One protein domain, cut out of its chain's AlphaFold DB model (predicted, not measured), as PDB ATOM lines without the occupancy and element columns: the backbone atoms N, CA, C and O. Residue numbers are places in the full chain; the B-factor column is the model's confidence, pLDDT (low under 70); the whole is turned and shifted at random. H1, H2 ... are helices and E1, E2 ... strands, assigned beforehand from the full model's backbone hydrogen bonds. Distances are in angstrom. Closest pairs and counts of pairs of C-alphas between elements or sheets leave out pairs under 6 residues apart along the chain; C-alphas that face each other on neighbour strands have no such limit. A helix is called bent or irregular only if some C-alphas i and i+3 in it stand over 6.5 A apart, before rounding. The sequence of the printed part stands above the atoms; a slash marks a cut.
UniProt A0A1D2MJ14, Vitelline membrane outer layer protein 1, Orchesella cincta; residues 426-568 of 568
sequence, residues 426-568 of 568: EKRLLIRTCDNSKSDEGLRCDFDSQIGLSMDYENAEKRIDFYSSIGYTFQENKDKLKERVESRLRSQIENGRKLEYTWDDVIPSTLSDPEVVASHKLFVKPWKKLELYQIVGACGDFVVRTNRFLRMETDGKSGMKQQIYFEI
ATOM      1  N   GLU A 426     -14.643  25.619  -6.724       88.12
ATOM      2  CA  GLU A 426     -14.828  24.240  -6.298       88.12
ATOM      3  C   GLU A 426     -16.165  24.075  -5.552       88.12
ATOM      4  O   GLU A 426     -16.545  24.910  -4.725       88.12
ATOM      5  N   LYS A 427     -16.902  23.011  -5.875       91.12
ATOM      6  CA  LYS A 427     -18.145  22.586  -5.224       91.12
ATOM      7  C   LYS A 427     -18.112  21.069  -5.023       91.12
ATOM      8  O   LYS A 427     -17.544  20.334  -5.829       91.12
ATOM      9  N   ARG A 428     -18.821  20.597  -3.998       93.19
ATOM     10  CA  ARG A 428     -19.159  19.180  -3.803       93.19
ATOM     11  C   ARG A 428     -20.585  18.948  -4.305       93.19
ATOM     12  O   ARG A 428     -21.526  19.429  -3.677       93.19
ATOM     13  N   LEU A 429     -20.756  18.240  -5.418       92.44
ATOM     14  CA  LEU A 429     -22.075  17.901  -5.963       92.44
ATOM     15  C   LEU A 429     -22.506  16.523  -5.450       92.44
ATOM     16  O   LEU A 429     -21.821  15.543  -5.718       92.44
ATOM     17  N   LEU A 430     -23.623  16.431  -4.722       94.06
ATOM     18  CA  LEU A 430     -24.172  15.147  -4.267       94.06
ATOM     19  C   LEU A 430     -24.713  14.362  -5.473       94.06
ATOM     20  O   LEU A 430     -25.715  14.760  -6.059       94.06
ATOM     21  N   ILE A 431     -24.066  13.248  -5.818       93.25
ATOM     22  CA  ILE A 431     -24.468  12.371  -6.930       93.25
ATOM     23  C   ILE A 431     -25.441  11.294  -6.446       93.25
ATOM     24  O   ILE A 431     -26.446  11.006  -7.094       93.25
ATOM     25  N   ARG A 432     -25.153  10.681  -5.290       94.50
ATOM     26  CA  ARG A 432     -25.924   9.537  -4.787       94.50
ATOM     27  C   ARG A 432     -25.976   9.513  -3.265       94.50
ATOM     28  O   ARG A 432     -24.971   9.744  -2.597       94.50
ATOM     29  N   THR A 433     -27.134   9.146  -2.726       96.38
ATOM     30  CA  THR A 433     -27.277   8.701  -1.336       96.38
ATOM     31  C   THR A 433     -27.728   7.247  -1.355       96.38
ATOM     32  O   THR A 433     -28.698   6.918  -2.032       96.38
ATOM     33  N   CYS A 434     -27.033   6.385  -0.618       95.75
ATOM     34  CA  CYS A 434     -27.361   4.971  -0.464       95.75
ATOM     35  C   CYS A 434     -27.410   4.654   1.030       95.75
ATOM     36  O   CYS A 434     -26.375   4.523   1.688       95.75
ATOM     37  N   ASP A 435     -28.620   4.608   1.582       97.00
ATOM     38  CA  ASP A 435     -28.836   4.450   3.016       97.00
ATOM     39  C   ASP A 435     -29.044   2.978   3.386       97.00
ATOM     40  O   ASP A 435     -30.084   2.393   3.098       97.00
ATOM     41  N   ASN A 436     -28.038   2.392   4.033       97.12
ATOM     42  CA  ASN A 436     -28.069   1.044   4.589       97.12
ATOM     43  C   ASN A 436     -27.963   1.073   6.130       97.12
ATOM     44  O   ASN A 436     -27.508   0.120   6.764       97.12
ATOM     45  N   SER A 437     -28.359   2.186   6.765       96.50
ATOM     46  CA  SER A 437     -28.240   2.403   8.218       96.50
ATOM     47  C   SER A 437     -29.133   1.502   9.080       96.50
ATOM     48  O   SER A 437     -28.995   1.527  10.299       96.50
ATOM     49  N   LYS A 438     -30.028   0.713   8.468       95.81
ATOM     50  CA  LYS A 438     -31.041  -0.125   9.138       95.81
ATOM     51  C   LYS A 438     -30.999  -1.608   8.738       95.81
ATOM     52  O   LYS A 438     -31.957  -2.320   9.018       95.81
ATOM     53  N   SER A 439     -29.941  -2.057   8.059       95.56
ATOM     54  CA  SER A 439     -29.803  -3.439   7.578       95.56
ATOM     55  C   SER A 439     -28.575  -4.134   8.163       95.56
ATOM     56  O   SER A 439     -27.505  -3.525   8.263       95.56
ATOM     57  N   ASP A 440     -28.730  -5.421   8.481       96.56
ATOM     58  CA  ASP A 440     -27.635  -6.360   8.752       96.56
ATOM     59  C   ASP A 440     -26.992  -6.914   7.464       96.56
ATOM     60  O   ASP A 440     -25.872  -7.423   7.505       96.56
ATOM     61  N   GLU A 441     -27.651  -6.768   6.311       96.19
ATOM     62  CA  GLU A 441     -27.094  -7.098   4.994       96.19
ATOM     63  C   GLU A 441     -26.407  -5.882   4.354       96.19
ATOM     64  O   GLU A 441     -26.659  -4.734   4.720       96.19
ATOM     65  N   GLY A 442     -25.498  -6.112   3.401       95.25
ATOM     66  CA  GLY A 442     -24.792  -5.040   2.692       95.25
ATOM     67  C   GLY A 442     -25.501  -4.614   1.405       95.25
ATOM     68  O   GLY A 442     -25.849  -5.451   0.575       95.25
ATOM     69  N   LEU A 443     -25.673  -3.307   1.213       95.38
ATOM     70  CA  LEU A 443     -26.378  -2.730   0.069       95.38
ATOM     71  C   LEU A 443     -25.425  -2.453  -1.103       95.38
ATOM     72  O   LEU A 443     -24.410  -1.765  -0.955       95.38
ATOM     73  N   ARG A 444     -25.795  -2.918  -2.301       95.62
ATOM     74  CA  ARG A 444     -25.180  -2.480  -3.560       95.62
ATOM     75  C   ARG A 444     -25.723  -1.102  -3.953       95.62
ATOM     76  O   ARG A 444     -26.928  -0.894  -4.039       95.62
ATOM     77  N   CYS A 445     -24.808  -0.172  -4.185       93.19
ATOM     78  CA  CYS A 445     -25.054   1.224  -4.508       93.19
ATOM     79  C   CYS A 445     -24.497   1.516  -5.903       93.19
ATOM     80  O   CYS A 445     -23.318   1.842  -6.056       93.19
ATOM     81  N   ASP A 446     -25.351   1.372  -6.911       92.56
ATOM     82  CA  ASP A 446     -25.025   1.733  -8.289       92.56
ATOM     83  C   ASP A 446     -25.360   3.217  -8.535       92.56
ATOM     84  O   ASP A 446     -26.341   3.746  -7.988       92.56
ATOM     85  N   PHE A 447     -24.525   3.896  -9.323       91.44
ATOM     86  CA  PHE A 447     -24.694   5.299  -9.716       91.44
ATOM     87  C   PHE A 447     -23.961   5.602 -11.028       91.44
ATOM     88  O   PHE A 447     -22.937   4.988 -11.319       91.44
ATOM     89  N   ASP A 448     -24.436   6.595 -11.773       90.00
ATOM     90  CA  ASP A 448     -23.718   7.152 -12.921       90.00
ATOM     91  C   ASP A 448     -22.970   8.426 -12.516       90.00
ATOM     92  O   ASP A 448     -23.453   9.214 -11.698       90.00
ATOM     93  N   SER A 449     -21.807   8.666 -13.119       89.69
ATOM     94  CA  SER A 449     -21.108   9.949 -13.052       89.69
ATOM     95  C   SER A 449     -20.841  10.496 -14.446       89.69
ATOM     96  O   SER A 449     -20.395   9.757 -15.321       89.69
ATOM     97  N   GLN A 450     -21.010  11.801 -14.619       89.38
ATOM     98  CA  GLN A 450     -20.491  12.541 -15.767       89.38
ATOM     99  C   GLN A 450     -19.064  13.015 -15.468       89.38
ATOM    100  O   GLN A 450     -18.847  13.611 -14.415       89.38
ATOM    101  N   ILE A 451     -18.108  12.797 -16.365       88.69
ATOM    102  CA  ILE A 451     -16.721  13.274 -16.250       88.69
ATOM    103  C   ILE A 451     -16.414  14.162 -17.458       88.69
ATOM    104  O   ILE A 451     -16.672  13.776 -18.596       88.69
ATOM    105  N   GLY A 452     -15.860  15.345 -17.204       89.12
ATOM    106  CA  GLY A 452     -15.407  16.292 -18.217       89.12
ATOM    107  C   GLY A 452     -16.054  17.675 -18.131       89.12
ATOM    108  O   GLY A 452     -16.611  18.056 -17.100       89.12
ATOM    109  N   LEU A 453     -15.945  18.453 -19.207       87.50
ATOM    110  CA  LEU A 453     -16.453  19.826 -19.291       87.50
ATOM    111  C   LEU A 453     -17.867  19.868 -19.899       87.50
ATOM    112  O   LEU A 453     -18.081  19.369 -21.005       87.50
ATOM    113  N   SER A 454     -18.821  20.512 -19.221       89.75
ATOM    114  CA  SER A 454     -20.193  20.691 -19.719       89.75
ATOM    115  C   SER A 454     -20.846  22.006 -19.262       89.75
ATOM    116  O   SER A 454     -20.262  22.798 -18.520       89.75
ATOM    117  N   MET A 455     -22.056  22.281 -19.761       91.00
ATOM    118  CA  MET A 455     -22.852  23.459 -19.393       91.00
ATOM    119  C   MET A 455     -23.708  23.156 -18.153       91.00
ATOM    120  O   MET A 455     -24.339  22.099 -18.078       91.00
ATOM    121  N   ASP A 456     -23.807  24.096 -17.215       91.75
ATOM    122  CA  ASP A 456     -24.611  23.966 -15.990       91.75
ATOM    123  C   ASP A 456     -26.105  24.253 -16.268       91.75
ATOM    124  O   ASP A 456     -26.667  25.247 -15.806       91.75
ATOM    125  N   TYR A 457     -26.766  23.406 -17.069       90.31
ATOM    126  CA  TYR A 457     -28.197  23.570 -17.388       90.31
ATOM    127  C   TYR A 457     -29.081  23.607 -16.135       90.31
ATOM    128  O   TYR A 457     -30.061  24.345 -16.116       90.31
ATOM    129  N   GLU A 458     -28.712  22.886 -15.075       87.56
ATOM    130  CA  GLU A 458     -29.461  22.846 -13.813       87.56
ATOM    131  C   GLU A 458     -29.553  24.224 -13.131       87.56
ATOM    132  O   GLU A 458     -30.590  24.550 -12.556       87.56
ATOM    133  N   ASN A 459     -28.503  25.054 -13.222       90.12
ATOM    134  CA  ASN A 459     -28.433  26.364 -12.554       90.12
ATOM    135  C   ASN A 459     -28.398  27.567 -13.524       90.12
ATOM    136  O   ASN A 459     -28.407  28.726 -13.084       90.12
ATOM    137  N   ALA A 460     -28.317  27.328 -14.838       92.81
ATOM    138  CA  ALA A 460     -28.070  28.369 -15.836       92.81
ATOM    139  C   ALA A 460     -28.876  28.251 -17.145       92.81
ATOM    140  O   ALA A 460     -28.641  29.076 -18.026       92.81
ATOM    141  N   GLU A 461     -29.830  27.315 -17.289       92.94
ATOM    142  CA  GLU A 461     -30.579  27.037 -18.540       92.94
ATOM    143  C   GLU A 461     -30.907  28.282 -19.386       92.94
ATOM    144  O   GLU A 461     -30.492  28.361 -20.538       92.94
ATOM    145  N   LYS A 462     -31.580  29.289 -18.808       93.56
ATOM    146  CA  LYS A 462     -31.951  30.528 -19.519       93.56
ATOM    147  C   LYS A 462     -30.744  31.304 -20.068       93.56
ATOM    148  O   LYS A 462     -30.809  31.783 -21.197       93.56
ATOM    149  N   ARG A 463     -29.645  31.395 -19.302       95.12
ATOM    150  CA  ARG A 463     -28.392  32.039 -19.747       95.12
ATOM    151  C   ARG A 463     -27.740  31.235 -20.859       95.12
ATOM    152  O   ARG A 463     -27.333  31.809 -21.861       95.12
ATOM    153  N   ILE A 464     -27.699  29.914 -20.711       94.81
ATOM    154  CA  ILE A 464     -27.114  29.009 -21.701       94.81
ATOM    155  C   ILE A 464     -27.866  29.091 -23.031       94.81
ATOM    156  O   ILE A 464     -27.228  29.249 -24.072       94.81
ATOM    157  N   ASP A 465     -29.197  29.035 -23.002       94.38
ATOM    158  CA  ASP A 465     -30.034  29.185 -24.193       94.38
ATOM    159  C   ASP A 465     -29.865  30.588 -24.809       94.38
ATOM    160  O   ASP A 465     -29.678  30.698 -26.021       94.38
ATOM    161  N   PHE A 466     -29.829  31.660 -24.003       96.62
ATOM    162  CA  PHE A 466     -29.546  33.022 -24.480       96.62
ATOM    163  C   PHE A 466     -28.187  33.104 -25.195       96.62
ATOM    164  O   PHE A 466     -28.129  33.474 -26.368       96.62
ATOM    165  N   TYR A 467     -27.094  32.714 -24.537       96.75
ATOM    166  CA  TYR A 467     -25.744  32.805 -25.096       96.75
ATOM    167  C   TYR A 467     -25.561  31.896 -26.321       96.75
ATOM    168  O   TYR A 467     -25.030  32.343 -27.343       96.75
ATOM    169  N   SER A 468     -26.059  30.659 -26.275       95.38
ATOM    170  CA  SER A 468     -26.002  29.726 -27.410       95.38
ATOM    171  C   SER A 468     -26.752  30.277 -28.624       95.38
ATOM    172  O   SER A 468     -26.214  30.258 -29.732       95.38
ATOM    173  N   SER A 469     -27.935  30.863 -28.406       96.25
ATOM    174  CA  SER A 469     -28.786  31.408 -29.471       96.25
ATOM    175  C   SER A 469     -28.145  32.548 -30.270       96.25
ATOM    176  O   SER A 469     -28.354  32.631 -31.478       96.25
ATOM    177  N   ILE A 470     -27.324  33.390 -29.627       97.06
ATOM    178  CA  ILE A 470     -26.578  34.492 -30.269       97.06
ATOM    179  C   ILE A 470     -25.178  34.077 -30.757       97.06
ATOM    180  O   ILE A 470     -24.455  34.882 -31.345       97.06
ATOM    181  N   GLY A 471     -24.790  32.818 -30.533       95.81
ATOM    182  CA  GLY A 471     -23.597  32.212 -31.120       95.81
ATOM    183  C   GLY A 471     -22.435  31.957 -30.164       95.81
ATOM    184  O   GLY A 471     -21.399  31.492 -30.629       95.81
ATOM    185  N   TYR A 472     -22.576  32.186 -28.856       95.06
ATOM    186  CA  TYR A 472     -21.591  31.786 -27.835       95.06
ATOM    187  C   TYR A 472     -21.644  30.273 -27.556       95.06
ATOM    188  O   TYR A 472     -21.754  29.829 -26.414       95.06
ATOM    189  N   THR A 473     -21.577  29.465 -28.616       92.50
ATOM    190  CA  THR A 473     -21.725  28.009 -28.535       92.50
ATOM    191  C   THR A 473     -20.574  27.368 -27.758       92.50
ATOM    192  O   THR A 473     -19.429  27.821 -27.825       92.50
ATOM    193  N   PHE A 474     -20.877  26.283 -27.040       90.12
ATOM    194  CA  PHE A 474     -19.888  25.529 -26.269       90.12
ATOM    195  C   PHE A 474     -18.722  25.040 -27.141       90.12
ATOM    196  O   PHE A 474     -17.558  25.246 -26.807       90.12
ATOM    197  N   GLN A 475     -19.034  24.456 -28.303       88.62
ATOM    198  CA  GLN A 475     -18.048  23.827 -29.185       88.62
ATOM    199  C   GLN A 475     -16.996  24.808 -29.727       88.62
ATOM    200  O   GLN A 475     -15.847  24.419 -29.910       88.62
ATOM    201  N   GLU A 476     -17.358  26.073 -29.955       89.94
ATOM    202  CA  GLU A 476     -16.442  27.112 -30.458       89.94
ATOM    203  C   GLU A 476     -15.583  27.764 -29.362       89.94
ATOM    204  O   GLU A 476     -14.658  28.519 -29.665       89.94
ATOM    205  N   ASN A 477     -15.908  27.534 -28.088       89.62
ATOM    206  CA  ASN A 477     -15.306  28.248 -26.960       89.62
ATOM    207  C   ASN A 477     -14.733  27.321 -25.876       89.62
ATOM    208  O   ASN A 477     -14.053  27.814 -24.974       89.62
ATOM    209  N   LYS A 478     -14.931  25.998 -25.982       87.44
ATOM    210  CA  LYS A 478     -14.406  24.989 -25.046       87.44
ATOM    211  C   LYS A 478     -12.902  25.129 -24.788       87.44
ATOM    212  O   LYS A 478     -12.474  24.999 -23.648       87.44
ATOM    213  N   ASP A 479     -12.117  25.478 -25.807       86.94
ATOM    214  CA  ASP A 479     -10.656  25.558 -25.693       86.94
ATOM    215  C   ASP A 479     -10.211  26.841 -24.959       86.94
ATOM    216  O   ASP A 479      -9.349  26.787 -24.085       86.94
ATOM    217  N   LYS A 480     -10.895  27.976 -25.191       87.75
ATOM    218  CA  LYS A 480     -10.726  29.211 -24.392       87.75
ATOM    219  C   LYS A 480     -11.161  29.010 -22.936       87.75
ATOM    220  O   LYS A 480     -10.606  29.612 -22.016       87.75
ATOM    221  N   LEU A 481     -12.217  28.217 -22.733       86.38
ATOM    222  CA  LEU A 481     -12.748  27.895 -21.415       86.38
ATOM    223  C   LEU A 481     -11.771  27.003 -20.647       86.38
ATOM    224  O   LEU A 481     -11.488  27.308 -19.492       86.38
ATOM    225  N   LYS A 482     -11.198  25.987 -21.306       84.56
ATOM    226  CA  LYS A 482     -10.087  25.170 -20.799       84.56
ATOM    227  C   LYS A 482      -8.922  26.058 -20.360       84.56
ATOM    228  O   LYS A 482      -8.623  26.098 -19.171       84.56
ATOM    229  N   GLU A 483      -8.362  26.861 -21.263       84.88
ATOM    230  CA  GLU A 483      -7.241  27.771 -20.972       84.88
ATOM    231  C   GLU A 483      -7.519  28.696 -19.768       84.88
ATOM    232  O   GLU A 483      -6.681  28.843 -18.870       84.88
ATOM    233  N   ARG A 484      -8.718  29.297 -19.690       84.81
ATOM    234  CA  ARG A 484      -9.098  30.157 -18.555       84.81
ATOM    235  C   ARG A 484      -9.299  29.375 -17.257       84.81
ATOM    236  O   ARG A 484      -8.931  29.886 -16.203       84.81
ATOM    237  N   VAL A 485      -9.881  28.178 -17.298       82.62
ATOM    238  CA  VAL A 485     -10.044  27.313 -16.118       82.62
ATOM    239  C   VAL A 485      -8.675  26.918 -15.567       82.62
ATOM    240  O   VAL A 485      -8.424  27.134 -14.384       82.62
ATOM    241  N   GLU A 486      -7.778  26.427 -16.423       80.56
ATOM    242  CA  GLU A 486      -6.422  26.003 -16.055       80.56
ATOM    243  C   GLU A 486      -5.617  27.153 -15.432       80.56
ATOM    244  O   GLU A 486      -5.153  27.056 -14.293       80.56
ATOM    245  N   SER A 487      -5.513  28.281 -16.142       83.50
ATOM    246  CA  SER A 487      -4.769  29.458 -15.672       83.50
ATOM    247  C   SER A 487      -5.357  30.056 -14.389       83.50
ATOM    248  O   SER A 487      -4.611  30.422 -13.476       83.50
ATOM    249  N   ARG A 488      -6.691  30.120 -14.253       82.75
ATOM    250  CA  ARG A 488      -7.328  30.631 -13.029       82.75
ATOM    251  C   ARG A 488      -7.190  29.689 -11.842       82.75
ATOM    252  O   ARG A 488      -7.038  30.199 -10.732       82.75
ATOM    253  N   LEU A 489      -7.238  28.370 -12.027       76.00
ATOM    254  CA  LEU A 489      -7.031  27.412 -10.935       76.00
ATOM    255  C   LEU A 489      -5.592  27.478 -10.414       76.00
ATOM    256  O   LEU A 489      -5.410  27.684  -9.213       76.00
ATOM    257  N   ARG A 490      -4.590  27.456 -11.303       79.50
ATOM    258  CA  ARG A 490      -3.175  27.643 -10.926       79.50
ATOM    259  C   ARG A 490      -2.950  28.945 -10.163       79.50
ATOM    260  O   ARG A 490      -2.432  28.911  -9.050       79.50
ATOM    261  N   SER A 491      -3.482  30.062 -10.667       81.25
ATOM    262  CA  SER A 491      -3.363  31.356  -9.980       81.25
ATOM    263  C   SER A 491      -3.991  31.371  -8.574       81.25
ATOM    264  O   SER A 491      -3.557  32.140  -7.720       81.25
ATOM    265  N   GLN A 492      -4.996  30.535  -8.288       79.56
ATOM    266  CA  GLN A 492      -5.561  30.429  -6.937       79.56
ATOM    267  C   GLN A 492      -4.647  29.635  -5.995       79.56
ATOM    268  O   GLN A 492      -4.477  30.046  -4.846       79.56
ATOM    269  N   ILE A 493      -4.027  28.559  -6.486       76.56
ATOM    270  CA  ILE A 493      -3.049  27.755  -5.736       76.56
ATOM    271  C   ILE A 493      -1.817  28.608  -5.391       76.56
ATOM    272  O   ILE A 493      -1.418  28.669  -4.228       76.56
ATOM    273  N   GLU A 494      -1.274  29.342  -6.368       81.12
ATOM    274  CA  GLU A 494      -0.128  30.253  -6.202       81.12
ATOM    275  C   GLU A 494      -0.389  31.358  -5.167       81.12
ATOM    276  O   GLU A 494       0.479  31.671  -4.355       81.12
ATOM    277  N   ASN A 495      -1.609  31.907  -5.129       84.19
ATOM    278  CA  ASN A 495      -2.029  32.901  -4.131       84.19
ATOM    279  C   ASN A 495      -2.360  32.285  -2.750       84.19
ATOM    280  O   ASN A 495      -3.054  32.899  -1.940       84.19
ATOM    281  N   GLY A 496      -1.899  31.061  -2.467       78.00
ATOM    282  CA  GLY A 496      -2.054  30.398  -1.171       78.00
ATOM    283  C   GLY A 496      -3.489  29.983  -0.837       78.00
ATOM    284  O   GLY A 496      -3.775  29.625   0.311       78.00
ATOM    285  N   ARG A 497      -4.418  30.012  -1.804       78.69
ATOM    286  CA  ARG A 497      -5.792  29.563  -1.572       78.69
ATOM    287  C   ARG A 497      -5.806  28.041  -1.505       78.69
ATOM    288  O   ARG A 497      -5.736  27.364  -2.525       78.69
ATOM    289  N   LYS A 498      -5.960  27.502  -0.295       79.06
ATOM    290  CA  LYS A 498      -6.155  26.065  -0.080       79.06
ATOM    291  C   LYS A 498      -7.483  25.605  -0.692       79.06
ATOM    292  O   LYS A 498      -8.535  25.736  -0.069       79.06
ATOM    293  N   LEU A 499      -7.408  25.089  -1.914       77.44
ATOM    294  CA  LEU A 499      -8.438  24.246  -2.519       77.44
ATOM    295  C   LEU A 499      -8.495  22.906  -1.759       77.44
ATOM    296  O   LEU A 499      -7.517  22.502  -1.119       77.44
ATOM    297  N   GLU A 500      -9.628  22.211  -1.807       71.06
ATOM    298  CA  GLU A 500      -9.739  20.832  -1.313       71.06
ATOM    299  C   GLU A 500      -9.092  19.834  -2.284       71.06
ATOM    300  O   GLU A 500      -8.779  18.705  -1.892       71.06
ATOM    301  N   TYR A 501      -8.868  20.256  -3.534       69.12
ATOM    302  CA  TYR A 501      -8.266  19.449  -4.582       69.12
ATOM    303  C   TYR A 501      -7.102  20.145  -5.312       69.12
ATOM    304  O   TYR A 501      -7.136  21.342  -5.590       69.12
ATOM    305  N   THR A 502      -6.071  19.365  -5.647       70.12
ATOM    306  CA  THR A 502      -4.979  19.760  -6.547       70.12
ATOM    307  C   THR A 502      -5.429  19.504  -7.982       70.12
ATOM    308  O   THR A 502      -5.550  18.357  -8.398       70.12
ATOM    309  N   TRP A 503      -5.716  20.560  -8.739       71.81
ATOM    310  CA  TRP A 503      -6.340  20.423 -10.060       71.81
ATOM    311  C   TRP A 503      -5.369  20.016 -11.181       71.81
ATOM    312  O   TRP A 503      -5.817  19.565 -12.235       71.81
ATOM    313  N   ASP A 504      -4.059  20.161 -10.965       66.56
ATOM    314  CA  ASP A 504      -3.031  20.022 -12.003       66.56
ATOM    315  C   ASP A 504      -2.948  18.626 -12.653       66.56
ATOM    316  O   ASP A 504      -2.627  18.545 -13.839       66.56
ATOM    317  N   ASP A 505      -3.291  17.554 -11.930       62.78
ATOM    318  CA  ASP A 505      -3.145  16.168 -12.411       62.78
ATOM    319  C   ASP A 505      -4.291  15.698 -13.338       62.78
ATOM    320  O   ASP A 505      -4.077  14.878 -14.229       62.78
ATOM    321  N   VAL A 506      -5.515  16.216 -13.159       59.91
ATOM    322  CA  VAL A 506      -6.744  15.731 -13.847       59.91
ATOM    323  C   VAL A 506      -7.257  16.680 -14.934       59.91
ATOM    324  O   VAL A 506      -8.014  16.276 -15.822       59.91
ATOM    325  N   ILE A 507      -6.796  17.931 -14.915       59.41
ATOM    326  CA  ILE A 507      -7.018  18.940 -15.958       59.41
ATOM    327  C   ILE A 507      -6.802  18.417 -17.400       59.41
ATOM    328  O   ILE A 507      -7.671  18.669 -18.242       59.41
ATOM    329  N   PRO A 508      -5.708  17.693 -17.739       56.78
ATOM    330  CA  PRO A 508      -5.350  17.475 -19.142       56.78
ATOM    331  C   PRO A 508      -6.384  16.666 -19.933       56.78
ATOM    332  O   PRO A 508      -6.774  17.101 -21.021       56.78
ATOM    333  N   SER A 509      -6.834  15.540 -19.365       63.31
ATOM    334  CA  SER A 509      -7.744  14.563 -19.980       63.31
ATOM    335  C   SER A 509      -9.223  14.902 -19.782       63.31
ATOM    336  O   SER A 509     -10.018  14.784 -20.709       63.31
ATOM    337  N   THR A 510      -9.628  15.387 -18.605       63.03
ATOM    338  CA  THR A 510     -11.047  15.723 -18.376       63.03
ATOM    339  C   THR A 510     -11.495  16.958 -19.161       63.03
ATOM    340  O   THR A 510     -12.677  17.103 -19.460       63.03
ATOM    341  N   LEU A 511     -10.570  17.836 -19.560       67.19
ATOM    342  CA  LEU A 511     -10.885  19.005 -20.385       67.19
ATOM    343  C   LEU A 511     -10.641  18.784 -21.893       67.19
ATOM    344  O   LEU A 511     -10.806  19.733 -22.658       67.19
ATOM    345  N   SER A 512     -10.179  17.614 -22.357       64.56
ATOM    346  CA  SER A 512     -10.032  17.337 -23.805       64.56
ATOM    347  C   SER A 512     -11.308  16.805 -24.452       64.56
ATOM    348  O   SER A 512     -11.630  17.204 -25.574       64.56
ATOM    349  N   ASP A 513     -12.025  15.935 -23.746       66.00
ATOM    350  CA  ASP A 513     -13.107  15.121 -24.298       66.00
ATOM    351  C   ASP A 513     -14.511  15.643 -23.935       66.00
ATOM    352  O   ASP A 513     -14.681  16.352 -22.937       66.00
ATOM    353  N   PRO A 514     -15.545  15.330 -24.743       68.44
ATOM    354  CA  PRO A 514     -16.932  15.604 -24.379       68.44
ATOM    355  C   PRO A 514     -17.338  14.803 -23.135       68.44
ATOM    356  O   PRO A 514     -16.855  13.696 -22.925       68.44
ATOM    357  N   GLU A 515     -18.273  15.347 -22.350       79.00
ATOM    358  CA  GLU A 515     -18.742  14.765 -21.084       79.00
ATOM    359  C   GLU A 515     -19.079  13.260 -21.193       79.00
ATOM    360  O   GLU A 515     -20.079  12.861 -21.800       79.00
ATOM    361  N   VAL A 516     -18.235  12.421 -20.584       83.12
ATOM    362  CA  VAL A 516     -18.360  10.959 -20.582       83.12
ATOM    363  C   VAL A 516     -19.241  10.534 -19.414       83.12
ATOM    364  O   VAL A 516     -18.980  10.906 -18.272       83.12
ATOM    365  N   VAL A 517     -20.262   9.719 -19.679       86.56
ATOM    366  CA  VAL A 517     -21.042   9.055 -18.625       86.56
ATOM    367  C   VAL A 517     -20.401   7.704 -18.319       86.56
ATOM    368  O   VAL A 517     -20.250   6.877 -19.216       86.56
ATOM    369  N   ALA A 518     -20.042   7.483 -17.058       86.69
ATOM    370  CA  ALA A 518     -19.493   6.229 -16.554       86.69
ATOM    371  C   ALA A 518     -20.379   5.681 -15.425       86.69
ATOM    372  O   ALA A 518     -20.725   6.416 -14.498       86.69
ATOM    373  N   SER A 519     -20.743   4.400 -15.516       90.31
ATOM    374  CA  SER A 519     -21.606   3.711 -14.549       90.31
ATOM    375  C   SER A 519     -20.779   2.917 -13.540       90.31
ATOM    376  O   SER A 519     -19.979   2.054 -13.907       90.31
ATOM    377  N   HIS A 520     -21.019   3.168 -12.259       91.88
ATOM    378  CA  HIS A 520     -20.183   2.729 -11.145       91.88
ATOM    379  C   HIS A 520     -20.969   1.914 -10.123       91.88
ATOM    380  O   HIS A 520     -22.190   2.037 -10.004       91.88
ATOM    381  N   LYS A 521     -20.259   1.079  -9.357       93.19
ATOM    382  CA  LYS A 521     -20.849   0.148  -8.384       93.19
ATOM    383  C   LYS A 521     -20.064   0.187  -7.080       93.19
ATOM    384  O   LYS A 521     -18.890  -0.172  -7.050       93.19
ATOM    385  N   LEU A 522     -20.708   0.603  -5.993       94.75
ATOM    386  CA  LEU A 522     -20.126   0.619  -4.649       94.75
ATOM    387  C   LEU A 522     -20.868  -0.339  -3.721       94.75
ATOM    388  O   LEU A 522     -22.075  -0.525  -3.825       94.75
ATOM    389  N   PHE A 523     -20.145  -0.901  -2.754       96.38
ATOM    390  CA  PHE A 523     -20.745  -1.656  -1.658       96.38
ATOM    391  C   PHE A 523     -20.827  -0.785  -0.397       96.38
ATOM    392  O   PHE A 523     -19.842  -0.154   0.022       96.38
ATOM    393  N   VAL A 524     -22.017  -0.740   0.198       96.44
ATOM    394  CA  VAL A 524     -22.305  -0.077   1.472       96.44
ATOM    395  C   VAL A 524     -22.458  -1.170   2.522       96.44
ATOM    396  O   VAL A 524     -23.292  -2.063   2.393       96.44
ATOM    397  N   LYS A 525     -21.616  -1.124   3.556       97.62
ATOM    398  CA  LYS A 525     -21.609  -2.137   4.617       97.62
ATOM    399  C   LYS A 525     -22.936  -2.121   5.405       97.62
ATOM    400  O   LYS A 525     -23.629  -1.097   5.393       97.62
ATOM    401  N   PRO A 526     -23.279  -3.216   6.105       98.06
ATOM    402  CA  PRO A 526     -24.344  -3.217   7.106       98.06
ATOM    403  C   PRO A 526     -24.233  -2.026   8.061       98.06
ATOM    404  O   PRO A 526     -23.125  -1.620   8.425       98.06
ATOM    405  N   TRP A 527     -25.373  -1.472   8.471       97.38
ATOM    406  CA  TRP A 527     -25.466  -0.336   9.398       97.38
ATOM    407  C   TRP A 527     -24.703   0.936   8.971       97.38
ATOM    408  O   TRP A 527     -24.288   1.717   9.830       97.38
ATOM    409  N   LYS A 528     -24.526   1.197   7.667       97.88
ATOM    410  CA  LYS A 528     -23.899   2.432   7.144       97.88
ATOM    411  C   LYS A 528     -24.818   3.195   6.191       97.88
ATOM    412  O   LYS A 528     -25.411   2.607   5.297       97.88
ATOM    413  N   LYS A 529     -24.853   4.522   6.292       97.38
ATOM    414  CA  LYS A 529     -25.358   5.406   5.229       97.38
ATOM    415  C   LYS A 529     -24.181   5.945   4.418       97.38
ATOM    416  O   LYS A 529     -23.237   6.471   5.003       97.38
ATOM    417  N   LEU A 530     -24.249   5.856   3.093       97.19
ATOM    418  CA  LEU A 530     -23.300   6.470   2.164       97.19
ATOM    419  C   LEU A 530     -23.914   7.726   1.530       97.19
ATOM    420  O   LEU A 530     -24.979   7.657   0.921       97.19
ATOM    421  N   GLU A 531     -23.212   8.851   1.627       97.31
ATOM    422  CA  GLU A 531     -23.468  10.087   0.878       97.31
ATOM    423  C   GLU A 531     -22.260  10.308  -0.055       97.31
ATOM    424  O   GLU A 531     -21.125  10.435   0.414       97.31
ATOM    425  N   LEU A 532     -22.475  10.280  -1.373       96.31
ATOM    426  CA  LEU A 532     -21.421  10.324  -2.390       96.31
ATOM    427  C   LEU A 532     -21.450  11.642  -3.165       96.31
ATOM    428  O   LEU A 532     -22.424  11.947  -3.857       96.31
ATOM    429  N   TYR A 533     -20.342  12.374  -3.105       95.62
ATOM    430  CA  TYR A 533     -20.170  13.659  -3.771       95.62
ATOM    431  C   TYR A 533     -19.107  13.570  -4.865       95.62
ATOM    432  O   TYR A 533     -18.059  12.969  -4.653       95.62
ATOM    433  N   GLN A 534     -19.337  14.223  -5.998       93.88
ATOM    434  CA  GLN A 534     -18.313  14.518  -6.999       93.88
ATOM    435  C   GLN A 534     -17.679  15.879  -6.695       93.88
ATOM    436  O   GLN A 534     -18.385  16.818  -6.304       93.88
ATOM    437  N   ILE A 535     -16.366  16.009  -6.889       91.44
ATOM    438  CA  ILE A 535     -15.691  17.310  -6.856       91.44
ATOM    439  C   ILE A 535     -15.850  17.967  -8.231       91.44
ATOM    440  O   ILE A 535     -15.457  17.394  -9.252       91.44
ATOM    441  N   VAL A 536     -16.460  19.154  -8.273       90.69
ATOM    442  CA  VAL A 536     -16.739  19.873  -9.525       90.69
ATOM    443  C   VAL A 536     -16.272  21.328  -9.465       90.69
ATOM    444  O   VAL A 536     -16.395  21.999  -8.441       90.69
ATOM    445  N   GLY A 537     -15.750  21.832 -10.579       87.56
ATOM    446  CA  GLY A 537     -15.340  23.219 -10.765       87.56
ATOM    447  C   GLY A 537     -16.445  23.987 -11.474       87.56
ATOM    448  O   GLY A 537     -16.547  23.935 -12.697       87.56
ATOM    449  N   ALA A 538     -17.287  24.693 -10.724       88.75
ATOM    450  CA  ALA A 538     -18.331  25.537 -11.293       88.75
ATOM    451  C   ALA A 538     -17.753  26.904 -11.684       88.75
ATOM    452  O   ALA A 538     -17.130  27.580 -10.862       88.75
ATOM    453  N   CYS A 539     -17.963  27.324 -12.924       86.62
ATOM    454  CA  CYS A 539     -17.377  28.532 -13.491       86.62
ATOM    455  C   CYS A 539     -18.419  29.195 -14.399       86.62
ATOM    456  O   CYS A 539     -18.688  28.699 -15.484       86.62
ATOM    457  N   GLY A 540     -19.043  30.290 -13.954       88.62
ATOM    458  CA  GLY A 540     -20.110  30.956 -14.716       88.62
ATOM    459  C   GLY A 540     -21.293  30.024 -15.017       88.62
ATOM    460  O   GLY A 540     -21.998  29.615 -14.096       88.62
ATOM    461  N   ASP A 541     -21.470  29.697 -16.299       92.12
ATOM    462  CA  ASP A 541     -22.537  28.832 -16.832       92.12
ATOM    463  C   ASP A 541     -22.035  27.418 -17.182       92.12
ATOM    464  O   ASP A 541     -22.703  26.655 -17.881       92.12
ATOM    465  N   PHE A 542     -20.841  27.072 -16.696       91.00
ATOM    466  CA  PHE A 542     -20.102  25.859 -17.026       91.00
ATOM    467  C   PHE A 542     -19.737  25.076 -15.763       91.00
ATOM    468  O   PHE A 542     -19.483  25.653 -14.697       91.00
ATOM    469  N   VAL A 543     -19.647  23.757 -15.896       90.69
ATOM    470  CA  VAL A 543     -19.184  22.852 -14.846       90.69
ATOM    471  C   VAL A 543     -18.083  21.939 -15.385       90.69
ATOM    472  O   VAL A 543     -18.224  21.298 -16.423       90.69
ATOM    473  N   VAL A 544     -16.965  21.891 -14.664       89.25
ATOM    474  CA  VAL A 544     -15.903  20.899 -14.851       89.25
ATOM    475  C   VAL A 544     -16.153  19.774 -13.863       89.25
ATOM    476  O   VAL A 544     -16.069  19.985 -12.652       89.25
ATOM    477  N   ARG A 545     -16.467  18.582 -14.351       90.44
ATOM    478  CA  ARG A 545     -16.725  17.406 -13.525       90.44
ATOM    479  C   ARG A 545     -15.485  16.521 -13.489       90.44
ATOM    480  O   ARG A 545     -15.097  15.961 -14.512       90.44
ATOM    481  N   THR A 546     -14.852  16.404 -12.326       89.19
ATOM    482  CA  THR A 546     -13.659  15.554 -12.171       89.19
ATOM    483  C   THR A 546     -14.045  14.081 -12.034       89.19
ATOM    484  O   THR A 546     -15.175  13.752 -11.668       89.19
ATOM    485  N   ASN A 547     -13.090  13.179 -12.247       89.62
ATOM    486  CA  ASN A 547     -13.218  11.769 -11.873       89.62
ATOM    487  C   ASN A 547     -12.973  11.520 -10.366       89.62
ATOM    488  O   ASN A 547     -12.826  10.373  -9.946       89.62
ATOM    489  N   ARG A 548     -12.919  12.579  -9.543       89.62
ATOM    490  CA  ARG A 548     -12.629  12.514  -8.109       89.62
ATOM    491  C   ARG A 548     -13.887  12.697  -7.270       89.62
ATOM    492  O   ARG A 548     -14.685  13.621  -7.463       89.62
ATOM    493  N   PHE A 549     -14.022  11.831  -6.277       92.94
ATOM    494  CA  PHE A 549     -15.202  11.710  -5.441       92.94
ATOM    495  C   PHE A 549     -14.850  11.758  -3.954       92.94
ATOM    496  O   PHE A 549     -13.783  11.325  -3.514       92.94
ATOM    497  N   LEU A 550     -15.794  12.265  -3.167       95.12
ATOM    498  CA  LEU A 550     -15.808  12.222  -1.714       95.12
ATOM    499  C   LEU A 550     -16.942  11.298  -1.258       95.12
ATOM    500  O   LEU A 550     -18.126  11.613  -1.392       95.12
ATOM    501  N   ARG A 551     -16.563  10.164  -0.675       95.69
ATOM    502  CA  ARG A 551     -17.435   9.237   0.050       95.69
ATOM    503  C   ARG A 551     -17.530   9.693   1.503       95.69
ATOM    504  O   ARG A 551     -16.542   9.653   2.233       95.69
ATOM    505  N   MET A 552     -18.720  10.116   1.925       97.44
ATOM    506  CA  MET A 552     -19.051  10.313   3.335       97.44
ATOM    507  C   MET A 552     -19.845   9.104   3.836       97.44
ATOM    508  O   MET A 552     -20.999   8.909   3.459       97.44
ATOM    509  N   GLU A 553     -19.236   8.287   4.692       97.69
ATOM    510  CA  GLU A 553     -19.957   7.254   5.441       97.69
ATOM    511  C   GLU A 553     -20.469   7.833   6.758       97.69
ATOM    512  O   GLU A 553     -19.724   8.503   7.468       97.69
ATOM    513  N   THR A 554     -21.719   7.545   7.109       98.06
ATOM    514  CA  THR A 554     -22.282   7.767   8.448       98.06
ATOM    515  C   THR A 554     -22.638   6.419   9.057       98.06
ATOM    516  O   THR A 554     -23.306   5.599   8.425       98.06
ATOM    517  N   ASP A 555     -22.194   6.172  10.281       97.44
ATOM    518  CA  ASP A 555     -22.533   4.970  11.033       97.44
ATOM    519  C   ASP A 555     -23.963   5.039  11.597       97.44
ATOM    520  O   ASP A 555     -24.315   5.988  12.292       97.44
ATOM    521  N   GLY A 556     -24.792   4.034  11.310       93.88
ATOM    522  CA  GLY A 556     -26.206   4.006  11.697       93.88
ATOM    523  C   GLY A 556     -26.462   3.759  13.187       93.88
ATOM    524  O   GLY A 556     -27.570   4.015  13.650       93.88
ATOM    525  N   LYS A 557     -25.463   3.283  13.944       94.25
ATOM    526  CA  LYS A 557     -25.582   2.986  15.385       94.25
ATOM    527  C   LYS A 557     -24.981   4.086  16.266       94.25
ATOM    528  O   LYS A 557     -25.494   4.340  17.350       94.25
ATOM    529  N   SER A 558     -23.918   4.746  15.805       96.31
ATOM    530  CA  SER A 558     -23.164   5.769  16.551       96.31
ATOM    531  C   SER A 558     -23.237   7.183  15.965       96.31
ATOM    532  O   SER A 558     -22.781   8.128  16.605       96.31
ATOM    533  N   GLY A 559     -23.753   7.356  14.744       95.12
ATOM    534  CA  GLY A 559     -23.803   8.649  14.050       95.12
ATOM    535  C   GLY A 559     -22.445   9.187  13.580       95.12
ATOM    536  O   GLY A 559     -22.400  10.239  12.940       95.12
ATOM    537  N   MET A 560     -21.334   8.490  13.863       96.88
ATOM    538  CA  MET A 560     -19.993   8.922  13.465       96.88
ATOM    539  C   MET A 560     -19.871   9.020  11.942       96.88
ATOM    540  O   MET A 560     -20.266   8.099  11.222       96.88
ATOM    541  N   LYS A 561     -19.281  10.120  11.458       97.50
ATOM    542  CA  LYS A 561     -19.001  10.337  10.034       97.50
ATOM    543  C   LYS A 561     -17.528  10.103   9.698       97.50
ATOM    544  O   LYS A 561     -16.649  10.603  10.393       97.50
ATOM    545  N   GLN A 562     -17.271   9.404   8.596       97.06
ATOM    546  CA  GLN A 562     -15.946   9.213   8.003       97.06
ATOM    547  C   GLN A 562     -15.936   9.771   6.576       97.06
ATOM    548  O   GLN A 562     -16.856   9.515   5.800       97.06
ATOM    549  N   GLN A 563     -14.893  10.526   6.228       96.38
ATOM    550  CA  GLN A 563     -14.674  11.074   4.887       96.38
ATOM    551  C   GLN A 563     -13.540  10.317   4.193       96.38
ATOM    552  O   GLN A 563     -12.482  10.108   4.787       96.38
ATOM    553  N   ILE A 564     -13.767   9.899   2.948       94.62
ATOM    554  CA  ILE A 564     -12.811   9.156   2.120       94.62
ATOM    555  C   ILE A 564     -12.825   9.769   0.718       94.62
ATOM    556  O   ILE A 564     -13.870   9.797   0.069       94.62
ATOM    557  N   TYR A 565     -11.674  10.247   0.244       92.12
ATOM    558  CA  TYR A 565     -11.500  10.662  -1.148       92.12
ATOM    559  C   TYR A 565     -11.033   9.479  -1.991       92.12
ATOM    560  O   TYR A 565     -10.225   8.675  -1.525       92.12
ATOM    561  N   PHE A 566     -11.535   9.378  -3.217       90.81
ATOM    562  CA  PHE A 566     -11.112   8.379  -4.196       90.81
ATOM    563  C   PHE A 566     -11.309   8.902  -5.623       90.81
ATOM    564  O   PHE A 566     -12.025   9.879  -5.844       90.81
ATOM    565  N   GLU A 567     -10.660   8.246  -6.575       88.75
ATOM    566  CA  GLU A 567     -10.748   8.518  -8.012       88.75
ATOM    567  C   GLU A 567     -11.218   7.247  -8.729       88.75
ATOM    568  O   GLU A 567     -11.133   6.152  -8.158       88.75
ATOM    569  N   ILE A 568     -11.764   7.407  -9.936       80.44
ATOM    570  CA  ILE A 568     -12.262   6.321 -10.798       80.44
ATOM    571  C   ILE A 568     -11.746   6.509 -12.229       80.44
ATOM    572  O   ILE A 568     -11.539   7.684 -12.609       80.44
TER     573      ILE A 568
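AT A GLANCE: This is residues 426 to 568 of the 568 residues of the protein "Vitelline membrane outer layer protein 1" of Orchesella cincta (UniProt A0A1D2MJ14). A long, twisted sheet of six strands makes the body, and two helices, H1 and H2, meet at a corner at one end of it. The sheet forks: E1, E4, E5 and E6 make one part, and E2 joins E5 near the helix end, then parts from it as a two-stranded ribbon with E3. After H2, residues 495 to 506 and the short H3 lead back to the sheet. The printed part has 143 residues, with three named helices and six named strands: along the chain come E1 and E2, then H1, H2 and H3, then E3, E4, E5 and E6; the neighbour pairs E1 and E4, E2 and E3, E2 and E5, E4 and E5, and E5 and E6 are antiparallel, and the class is mixed, helices and strands. The whole is only just loose, close to compact, with a radius of gyration of the C-alphas of 17.6 A, and elongated, spanning 56 by 36 by 23 A.

IN THESE COORDINATES: E1, residues 426 to 436, begins at C-alpha 426 (-14.828, 24.240, -6.298) and is 28.8 A long. E2, residues 443 to 455, is 32.8 A long and bends by 76 degrees at residue 452. H1 is residues 457 to 469. H2, residues 474 to 494, is 28.6 A long, has a kink of 33 degrees near residue 481 and ends at C-alpha 494 (-0.128, 30.253, -6.202). Both are irregular: C-alphas 459 and 462 are 8.8 A apart, C-alphas 476 and 479 7.7 A. H3 is residues 507 to 510 and E3 residues 516 to 524. E4, residues 528 to 539, is 33.9 A long; E5, residues 542 to 555, is 35.1 A long and bends by 72 degrees at residue 547. E6, residues 561 to 567, ends at C-alpha 567 (-10.748, 8.518, -8.012).

HOW THE PARTS SIT: The sheet is branched, and E5 has three neighbours. E4, E5 and E6 form a meander, each strand the antiparallel neighbour of the one before, in two hairpins; N 537 and O 544 are 2.8 A apart, N 551 and O 564 2.8 A. E1 pairs with E4 through N 429 and O 534, 2.9 A. E2 pairs with E5 through N 452 and O 545, 2.9 A, and with E3, on the other side of it, through N 447 and O 520, 3.1 A. H1, H2 and H3 are on the sheet but only graze it; the closest C-alphas of H3 and E2, Thr 510 and Gly 452, are 4.4 A apart. H1 and H2 are close but not clearly touching, with Ser 468 and Phe 474 closest, C-alphas 7.5 A apart, at a steep tilt of 52 degrees, opposite ways. O i to N i+4 pairs are within hydrogen-bond range in 7 of 9 in H1 and 15 of 17 in H2; H3 is too short for one.

THE WHOLE: The C-alphas farthest apart, of Asp 440 and Ile 470, are 56.5 A apart. The printed part has no cut and ends at the chain's last residue, 568. The link from H2 to H3 is long. Mean pLDDT of the printed part is 88.3; residues 501 and 504 to 514 are under 70.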